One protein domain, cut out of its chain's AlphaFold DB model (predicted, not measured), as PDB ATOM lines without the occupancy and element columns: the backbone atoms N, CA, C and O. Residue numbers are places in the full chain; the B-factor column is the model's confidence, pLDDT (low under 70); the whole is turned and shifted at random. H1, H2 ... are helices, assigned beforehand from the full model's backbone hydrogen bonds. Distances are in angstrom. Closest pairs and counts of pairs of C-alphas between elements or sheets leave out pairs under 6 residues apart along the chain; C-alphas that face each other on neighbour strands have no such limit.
ATOM      1  N   ASP A  17      24.426  35.726  24.472       93.81
ATOM      2  CA  ASP A  17      25.107  36.585  25.433       93.81
ATOM      3  C   ASP A  17      26.411  35.908  25.903       93.81
ATOM      4  O   ASP A  17      26.345  34.858  26.544       93.81
ATOM      5  N   PRO A  18      27.601  36.460  25.596       90.00
ATOM      6  CA  PRO A  18      28.862  35.865  26.024       90.00
ATOM      7  C   PRO A  18      29.147  36.065  27.519       90.00
ATOM      8  O   PRO A  18      29.977  35.342  28.065       90.00
ATOM      9  N   ALA A  19      28.494  37.033  28.173       91.12
ATOM     10  CA  ALA A  19      28.695  37.334  29.589       91.12
ATOM     11  C   ALA A  19      27.838  36.450  30.506       91.12
ATOM     12  O   ALA A  19      28.110  36.364  31.703       91.12
ATOM     13  N   ARG A  20      26.820  35.774  29.958       91.88
ATOM     14  CA  ARG A  20      25.893  34.934  30.720       91.88
ATOM     15  C   ARG A  20      26.032  33.462  30.342       91.88
ATOM     16  O   ARG A  20      25.614  33.033  29.267       91.88
ATOM     17  N   GLY A  21      26.585  32.678  31.265       88.88
ATOM     18  CA  GLY A  21      26.641  31.221  31.162       88.88
ATOM     19  C   GLY A  21      25.293  30.553  31.440       88.88
ATOM     20  O   GLY A  21      24.382  31.169  31.990       88.88
ATOM     21  N   VAL A  22      25.182  29.281  31.053       93.00
ATOM     22  CA  VAL A  22      24.096  28.388  31.481       93.00
ATOM     23  C   VAL A  22      24.610  27.541  32.639       93.00
ATOM     24  O   VAL A  22      25.714  26.979  32.559       93.00
ATOM     25  N   GLU A  23      23.822  27.468  33.708       94.50
ATOM     26  CA  GLU A  23      24.185  26.706  34.897       94.50
ATOM     27  C   GLU A  23      24.197  25.204  34.612       94.50
ATOM     28  O   GLU A  23      23.531  24.711  33.700       94.50
ATOM     29  N   GLU A  24      25.010  24.464  35.363       93.50
ATOM     30  CA  GLU A  24      25.178  23.028  35.123       93.50
ATOM     31  C   GLU A  24      23.885  22.245  35.352       93.50
ATOM     32  O   GLU A  24      23.551  21.387  34.540       93.50
ATOM     33  N   ASP A  25      23.122  22.596  36.384       96.69
ATOM     34  CA  ASP A  25      21.858  21.929  36.705       96.69
ATOM     35  C   ASP A  25      20.804  22.157  35.618       96.69
ATOM     36  O   ASP A  25      20.112  21.224  35.224       96.69
ATOM     37  N   GLN A  26      20.766  23.357  35.028       95.75
ATOM     38  CA  GLN A  26      19.897  23.642  33.882       95.75
ATOM     39  C   GLN A  26      20.280  22.802  32.654       95.75
ATOM     40  O   GLN A  26      19.417  22.367  31.894       95.75
ATOM     41  N   LEU A  27      21.581  22.583  32.430       95.44
ATOM     42  CA  LEU A  27      22.054  21.725  31.342       95.44
ATOM     43  C   LEU A  27      21.720  20.257  31.606       95.44
ATOM     44  O   LEU A  27      21.348  19.560  30.665       95.44
ATOM     45  N   ARG A  28      21.834  19.789  32.856       96.31
ATOM     46  CA  ARG A  28      21.431  18.431  33.247       96.31
ATOM     47  C   ARG A  28      19.950  18.207  32.998       96.31
ATOM     48  O   ARG A  28      19.616  17.297  32.251       96.31
ATOM     49  N   GLU A  29      19.103  19.084  33.525       97.12
ATOM     50  CA  GLU A  29      17.654  19.019  33.340       97.12
ATOM     51  C   GLU A  29      17.287  18.994  31.847       97.12
ATOM     52  O   GLU A  29      16.528  18.138  31.391       97.12
ATOM     53  N   LEU A  30      17.891  19.877  31.044       95.31
ATOM     54  CA  LEU A  30      17.668  19.914  29.599       95.31
ATOM     55  C   LEU A  30      18.051  18.594  28.915       95.31
ATOM     56  O   LEU A  30      17.333  18.135  28.025       95.31
ATOM     57  N   LEU A  31      19.182  17.998  29.296       95.56
ATOM     58  CA  LEU A  31      19.660  16.745  28.714       95.56
ATOM     59  C   LEU A  31      18.836  15.540  29.175       95.56
ATOM     60  O   LEU A  31      18.581  14.656  28.361       95.56
ATOM     61  N   GLU A  32      18.381  15.518  30.426       96.31
ATOM     62  CA  GLU A  32      17.471  14.495  30.952       96.31
ATOM     63  C   GLU A  32      16.145  14.503  30.189       96.31
ATOM     64  O   GLU A  32      15.716  13.462  29.689       96.31
ATOM     65  N   LEU A  33      15.549  15.684  30.004       95.19
ATOM     66  CA  LEU A  33      14.331  15.851  29.209       95.19
ATOM     67  C   LEU A  33      14.547  15.448  27.747       95.19
ATOM     68  O   LEU A  33      13.710  14.759  27.164       95.19
ATOM     69  N   ALA A  34      15.673  15.843  27.144       93.44
ATOM     70  CA  ALA A  34      16.002  15.464  25.772       93.44
ATOM     71  C   ALA A  34      16.203  13.948  25.613       93.44
ATOM     72  O   ALA A  34      15.848  13.395  24.571       93.44
ATOM     73  N   ASN A  35      16.724  13.264  26.637       94.25
ATOM     74  CA  ASN A  35      16.946  11.819  26.610       94.25
ATOM     75  C   ASN A  35      15.643  11.005  26.580       94.25
ATOM     76  O   ASN A  35      15.662   9.841  26.189       94.25
ATOM     77  N   LEU A  36      14.506  11.612  26.940       94.81
ATOM     78  CA  LEU A  36      13.183  10.991  26.820       94.81
ATOM     79  C   LEU A  36      12.694  10.894  25.365       94.81
ATOM     80  O   LEU A  36      11.671  10.260  25.104       94.81
ATOM     81  N   ALA A  37      13.389  11.521  24.409       94.81
ATOM     82  CA  ALA A  37      13.046  11.400  23.001       94.81
ATOM     83  C   ALA A  37      13.129   9.929  22.542       94.81
ATOM     84  O   ALA A  37      14.106   9.237  22.844       94.81
ATOM     85  N   PRO A  38      12.137   9.430  21.780       96.31
ATOM     86  CA  PRO A  38      12.152   8.053  21.314       96.31
ATOM     87  C   PRO A  38      13.342   7.815  20.380       96.31
ATOM     88  O   PRO A  38      13.698   8.657  19.554       96.31
ATOM     89  N   SER A  39      13.925   6.625  20.471       95.62
ATOM     90  CA  SER A  39      14.954   6.146  19.548       95.62
ATOM     91  C   SER A  39      14.593   4.763  19.027       95.62
ATOM     92  O   SER A  39      13.827   4.036  19.662       95.62
ATOM     93  N   SER A  40      15.130   4.402  17.855       95.25
ATOM     94  CA  SER A  40      14.935   3.064  17.286       95.25
ATOM     95  C   SER A  40      15.287   2.014  18.333       95.25
ATOM     96  O   SER A  40      16.371   2.083  18.915       95.25
ATOM     97  N   VAL A  41      14.337   1.110  18.603       95.56
ATOM     98  CA  VAL A  41      14.427   0.044  19.615       95.56
ATOM     99  C   VAL A  41      14.957   0.515  20.988       95.56
ATOM    100  O   VAL A  41      15.543  -0.262  21.732       95.56
ATOM    101  N   ASN A  42      14.743   1.793  21.330       94.12
ATOM    102  CA  ASN A  42      15.247   2.462  22.534       94.12
ATOM    103  C   ASN A  42      16.777   2.366  22.742       94.12
ATOM    104  O   ASN A  42      17.253   2.356  23.875       94.12
ATOM    105  N   LEU A  43      17.565   2.295  21.662       94.62
ATOM    106  CA  LEU A  43      19.027   2.159  21.752       94.62
ATOM    107  C   LEU A  43      19.745   3.393  22.297       94.62
ATOM    108  O   LEU A  43      20.885   3.267  22.732       94.62
ATOM    109  N   GLN A  44      19.123   4.572  22.201       94.50
ATOM    110  CA  GLN A  44      19.730   5.861  22.551       94.50
ATOM    111  C   GLN A  44      21.158   5.983  21.974       94.50
ATOM    112  O   GLN A  44      22.119   6.156  22.725       94.50
ATOM    113  N   PRO A  45      21.341   5.845  20.639       92.19
ATOM    114  CA  PRO A  45      22.655   5.669  20.012       92.19
ATOM    115  C   PRO A  45      23.450   6.986  19.908       92.19
ATOM    116  O   PRO A  45      24.126   7.248  18.915       92.19
ATOM    117  N   TRP A  46      23.352   7.846  20.918       89.38
ATOM    118  CA  TRP A  46      24.027   9.131  21.002       89.38
ATOM    119  C   TRP A  46      24.947   9.186  22.217       89.38
ATOM    120  O   TRP A  46      24.696   8.604  23.269       89.38
ATOM    121  N   ARG A  47      26.027   9.953  22.078       88.38
ATOM    122  CA  ARG A  47      26.841  10.415  23.202       88.38
ATOM    123  C   ARG A  47      26.908  11.928  23.133       88.38
ATOM    124  O   ARG A  47      27.233  12.479  22.084       88.38
ATOM    125  N   VAL A  48      26.595  12.585  24.243       89.81
ATOM    126  CA  VAL A  48      26.622  14.046  24.350       89.81
ATOM    127  C   VAL A  48      27.822  14.451  25.187       89.81
ATOM    128  O   VAL A  48      28.068  13.884  26.249       89.81
ATOM    129  N   ILE A  49      28.569  15.440  24.705       87.38
ATOM    130  CA  ILE A  49      29.695  16.022  25.428       87.38
ATOM    131  C   ILE A  49      29.402  17.505  25.648       87.38
ATOM    132  O   ILE A  49      29.104  18.231  24.700       87.38
ATOM    133  N   VAL A  50      29.464  17.955  26.904       89.12
ATOM    134  CA  VAL A  50      29.129  19.335  27.283       89.12
ATOM    135  C   VAL A  50      30.386  20.205  27.354       89.12
ATOM    136  O   VAL A  50      31.357  19.909  28.048       89.12
ATOM    137  N   ALA A  51      30.332  21.325  26.636       87.06
ATOM    138  CA  ALA A  51      31.454  22.186  26.283       87.06
ATOM    139  C   ALA A  51      31.348  23.597  26.898       87.06
ATOM    140  O   ALA A  51      30.911  24.530  26.221       87.06
ATOM    141  N   LYS A  52      31.732  23.803  28.168       82.88
ATOM    142  CA  LYS A  52      31.521  25.118  28.822       82.88
ATOM    143  C   LYS A  52      32.591  26.178  28.503       82.88
ATOM    144  O   LYS A  52      32.233  27.332  28.280       82.88
ATOM    145  N   SER A  53      33.881  25.832  28.429       75.25
ATOM    146  CA  SER A  53      34.949  26.821  28.176       75.25
ATOM    147  C   SER A  53      35.242  27.022  26.685       75.25
ATOM    148  O   SER A  53      35.086  26.105  25.882       75.25
ATOM    149  N   ALA A  54      35.693  28.222  26.303       67.81
ATOM    150  CA  ALA A  54      36.025  28.553  24.911       67.81
ATOM    151  C   ALA A  54      37.119  27.642  24.326       67.81
ATOM    152  O   ALA A  54      37.040  27.239  23.169       67.81
ATOM    153  N   GLU A  55      38.099  27.270  25.147       62.59
ATOM    154  CA  GLU A  55      39.145  26.316  24.780       62.59
ATOM    155  C   GLU A  55      38.584  24.904  24.584       62.59
ATOM    156  O   GLU A  55      38.939  24.224  23.620       62.59
ATOM    157  N   LYS A  56      37.618  24.508  25.427       64.50
ATOM    158  CA  LYS A  56      36.934  23.221  25.297       64.50
ATOM    159  C   LYS A  56      35.998  23.160  24.098       64.50
ATOM    160  O   LYS A  56      35.801  22.085  23.571       64.50
ATOM    161  N   LYS A  57      35.477  24.277  23.585       62.09
ATOM    162  CA  LYS A  57      34.593  24.293  22.399       62.09
ATOM    163  C   LYS A  57      35.278  23.878  21.083       62.09
ATOM    164  O   LYS A  57      34.603  23.792  20.061       62.09
ATOM    165  N   LYS A  58      36.592  23.619  21.076       63.38
ATOM    166  CA  LYS A  58      37.324  23.093  19.912       63.38
ATOM    167  C   LYS A  58      37.303  21.561  19.915       63.38
ATOM    168  O   LYS A  58      37.577  20.959  20.945       63.38
ATOM    169  N   ASN A  59      37.088  20.931  18.755       60.03
ATOM    170  CA  ASN A  59      36.990  19.465  18.600       60.03
ATOM    171  C   ASN A  59      38.114  18.667  19.304       60.03
ATOM    172  O   ASN A  59      37.846  17.608  19.867       60.03
ATOM    173  N   LYS A  60      39.349  19.195  19.346       57.53
ATOM    174  CA  LYS A  60      40.490  18.563  20.042       57.53
ATOM    175  C   LYS A  60      40.298  18.404  21.554       57.53
ATOM    176  O   LYS A  60      40.857  17.483  22.137       57.53
ATOM    177  N   ALA A  61      39.524  19.272  22.197       58.72
ATOM    178  CA  ALA A  61      39.401  19.292  23.651       58.72
ATOM    179  C   ALA A  61      38.447  18.228  24.218       58.72
ATOM    180  O   ALA A  61      38.387  18.049  25.432       58.72
ATOM    181  N   PHE A  62      37.721  17.513  23.354       66.88
ATOM    182  CA  PHE A  62      36.828  16.419  23.746       66.88
ATOM    183  C   PHE A  62      37.414  15.033  23.507       66.88
ATOM    184  O   PHE A  62      36.693  14.047  23.649       66.88
ATOM    185  N   SER A  63      38.694  14.952  23.120       70.19
ATOM    186  CA  SER A  63      39.358  13.684  22.794       70.19
ATOM    187  C   SER A  63      38.539  12.841  21.808       70.19
ATOM    188  O   SER A  63      38.481  11.614  21.899       70.19
ATOM    189  N   ILE A  64      37.852  13.514  20.880       74.25
ATOM    190  CA  ILE A  64      37.133  12.862  19.790       74.25
ATOM    191  C   ILE A  64      38.219  12.352  18.848       74.25
ATOM    192  O   ILE A  64      38.943  13.153  18.259       74.25
ATOM    193  N   GLY A  65      38.378  11.029  18.799       75.31
ATOM    194  CA  GLY A  65      39.333  10.375  17.911       75.31
ATOM    195  C   GLY A  65      39.070  10.755  16.455       75.31
ATOM    196  O   GLY A  65      37.927  11.026  16.082       75.31
ATOM    197  N   GLU A  66      40.125  10.817  15.644       78.31
ATOM    198  CA  GLU A  66      40.035  11.229  14.236       78.31
ATOM    199  C   GLU A  66      39.151  10.285  13.401       78.31
ATOM    200  O   GLU A  66      38.635  10.676  12.358       78.31
ATOM    201  N   GLU A  67      38.905   9.066  13.891       81.31
ATOM    202  CA  GLU A  67      37.981   8.089  13.317       81.31
ATOM    203  C   GLU A  67      36.496   8.401  13.574       81.31
ATOM    204  O   GLU A  67      35.616   7.770  12.982       81.31
ATOM    205  N   LYS A  68      36.185   9.340  14.475       75.94
ATOM    206  CA  LYS A  68      34.812   9.652  14.892       75.94
ATOM    207  C   LYS A  68      34.270  10.869  14.152       75.94
ATOM    208  O   LYS A  68      34.903  11.915  14.063       75.94
ATOM    209  N   ILE A  69      33.023  10.757  13.704       78.50
ATOM    210  CA  ILE A  69      32.280  11.851  13.071       78.50
ATOM    211  C   ILE A  69      31.489  12.602  14.147       78.50
ATOM    212  O   ILE A  69      30.825  11.980  14.975       78.50
ATOM    213  N   VAL A  70      31.524  13.939  14.118       81.81
ATOM    214  CA  VAL A  70      30.643  14.799  14.927       81.81
ATOM    215  C   VAL A  70      29.441  15.193  14.066       81.81
ATOM    216  O   VAL A  70      29.561  16.111  13.255       81.81
ATOM    217  N   PRO A  71      28.283  14.519  14.195       83.31
ATOM    218  CA  PRO A  71      27.147  14.765  13.309       83.31
ATOM    219  C   PRO A  71      26.395  16.061  13.641       83.31
ATOM    220  O   PRO A  71      25.640  16.558  12.809       83.31
ATOM    221  N   LEU A  72      26.555  16.595  14.860       85.88
ATOM    222  CA  LEU A  72      25.779  17.730  15.349       85.88
ATOM    223  C   LEU A  72      26.554  18.557  16.382       85.88
ATOM    224  O   LEU A  72      27.161  18.012  17.303       85.88
ATOM    225  N   LEU A  73      26.457  19.882  16.259       85.44
ATOM    226  CA  LEU A  73      26.894  20.854  17.260       85.44
ATOM    227  C   LEU A  73      25.687  21.677  17.716       85.44
ATOM    228  O   LEU A  73      24.963  22.230  16.888       85.44
ATOM    229  N   ILE A  74      25.479  21.771  19.031       89.12
ATOM    230  CA  ILE A  74      24.376  22.532  19.633       89.12
ATOM    231  C   ILE A  74      24.956  23.656  20.489       89.12
ATOM    232  O   ILE A  74      25.729  23.413  21.415       89.12
ATOM    233  N   GLY A  75      24.557  24.894  20.194       89.62
ATOM    234  CA  GLY A  75      24.801  26.044  21.059       89.62
ATOM    235  C   GLY A  75      23.661  26.209  22.059       89.62
ATOM    236  O   GLY A  75      22.508  26.348  21.654       89.62
ATOM    237  N   VAL A  76      23.982  26.217  23.353       91.88
ATOM    238  CA  VAL A  76      23.022  26.487  24.432       91.88
ATOM    239  C   VAL A  76      23.457  27.756  25.152       91.88
ATOM    240  O   VAL A  76      24.611  27.879  25.563       91.88
ATOM    241  N   GLY A  77      22.546  28.717  25.271       92.81
ATOM    242  CA  GLY A  77      22.840  30.017  25.854       92.81
ATOM    243  C   GLY A  77      21.631  30.936  25.871       92.81
ATOM    244  O   GLY A  77      20.582  30.636  25.298       92.81
ATOM    245  N   TYR A  78      21.805  32.085  26.509       93.19
ATOM    246  CA  TYR A  78      20.791  33.129  26.566       93.19
ATOM    247  C   TYR A  78      20.904  34.048  25.353       93.19
ATOM    248  O   TYR A  78      22.006  34.335  24.886       93.19
ATOM    249  N   LEU A  79      19.766  34.509  24.830       93.25
ATOM    250  CA  LEU A  79      19.746  35.479  23.739       93.25
ATOM    251  C   LEU A  79      20.432  36.770  24.198       93.25
ATOM    252  O   LEU A  79      20.109  37.298  25.262       93.25
ATOM    253  N   LYS A  80      21.347  37.296  23.380       94.38
ATOM    254  CA  LYS A  80      22.020  38.563  23.670       94.38
ATOM    255  C   LYS A  80      20.995  39.689  23.851       94.38
ATOM    256  O   LYS A  80      20.138  39.892  22.987       94.38
ATOM    257  N   HIS A  81      21.098  40.436  24.950       92.38
ATOM    258  CA  HIS A  81      20.207  41.561  25.242       92.38
ATOM    259  C   HIS A  81      20.157  42.577  24.086       92.38
ATOM    260  O   HIS A  81      21.171  42.864  23.450       92.38
ATOM    261  N   GLY A  82      18.966  43.114  23.806       91.38
ATOM    262  CA  GLY A  82      18.740  44.063  22.710       91.38
ATOM    263  C   GLY A  82      18.745  43.438  21.307       91.38
ATOM    264  O   GLY A  82      18.573  44.154  20.323       91.38
ATOM    265  N   THR A  83      18.906  42.114  21.182       91.25
ATOM    266  CA  THR A  83      18.844  41.440  19.877       91.25
ATOM    267  C   THR A  83      17.418  41.450  19.337       91.25
ATOM    268  O   THR A  83      16.530  40.781  19.869       91.25
ATOM    269  N   LYS A  84      17.200  42.161  18.229       88.44
ATOM    270  CA  LYS A  84      15.942  42.094  17.483       88.44
ATOM    271  C   LYS A  84      15.926  40.835  16.621       88.44
ATOM    272  O   LYS A  84      16.666  40.726  15.646       88.44
ATOM    273  N   LEU A  85      15.065  39.888  16.970       85.00
ATOM    274  CA  LEU A  85      14.834  38.705  16.145       85.00
ATOM    275  C   LEU A  85      14.035  39.108  14.906       85.00
ATOM    276  O   LEU A  85      12.943  39.667  15.018       85.00
TER     277      LEU A  85
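Overview. This is residues 17 to 85 of the 101 residues of a protein of Elusimicrobia bacterium (UniProt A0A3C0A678). Expect little regular structure: a loose chain of long loops, with helix H1 near one side and the tiny helix H2 far across from it. After H1, residues 36 to 58 swing out to H2, with residues 37 to 43 sticking out, and residues 63 to 85 run back toward the first printed residues. The 69 printed residues hold two named helices, H1 then H2, and no named strand; the class is all helix, on 16 residues. The whole is loose, with a radius of gyration of the C-alphas of 14.7 A and spans of 44 by 29 by 24 A.

Arrangement. H1, residues 24 to 35, and H2, residues 59 to 62, are apart. In H1 every O i to N i+4 pair is within hydrogen-bond range; H2 is too short for such a pair, and its 1 O i to N i+3 pair is within range.

Along the chain. Find C-alpha 24 at (25.178, 23.028, 35.123); from there H1 runs 16.3 A to C-alpha 35. Look for H2 between C-alpha 59 at (36.990, 19.465, 18.600) and C-alpha 62, 6.0 A on.

Size, cuts and confidence. The C-alphas of Val 41 and Gly 82, the two farthest apart, are 44.3 A apart. The link from H1 to H2 is long, 23 residues, and the printed part has no cut. Residues 54 to 62 have pLDDT under 70.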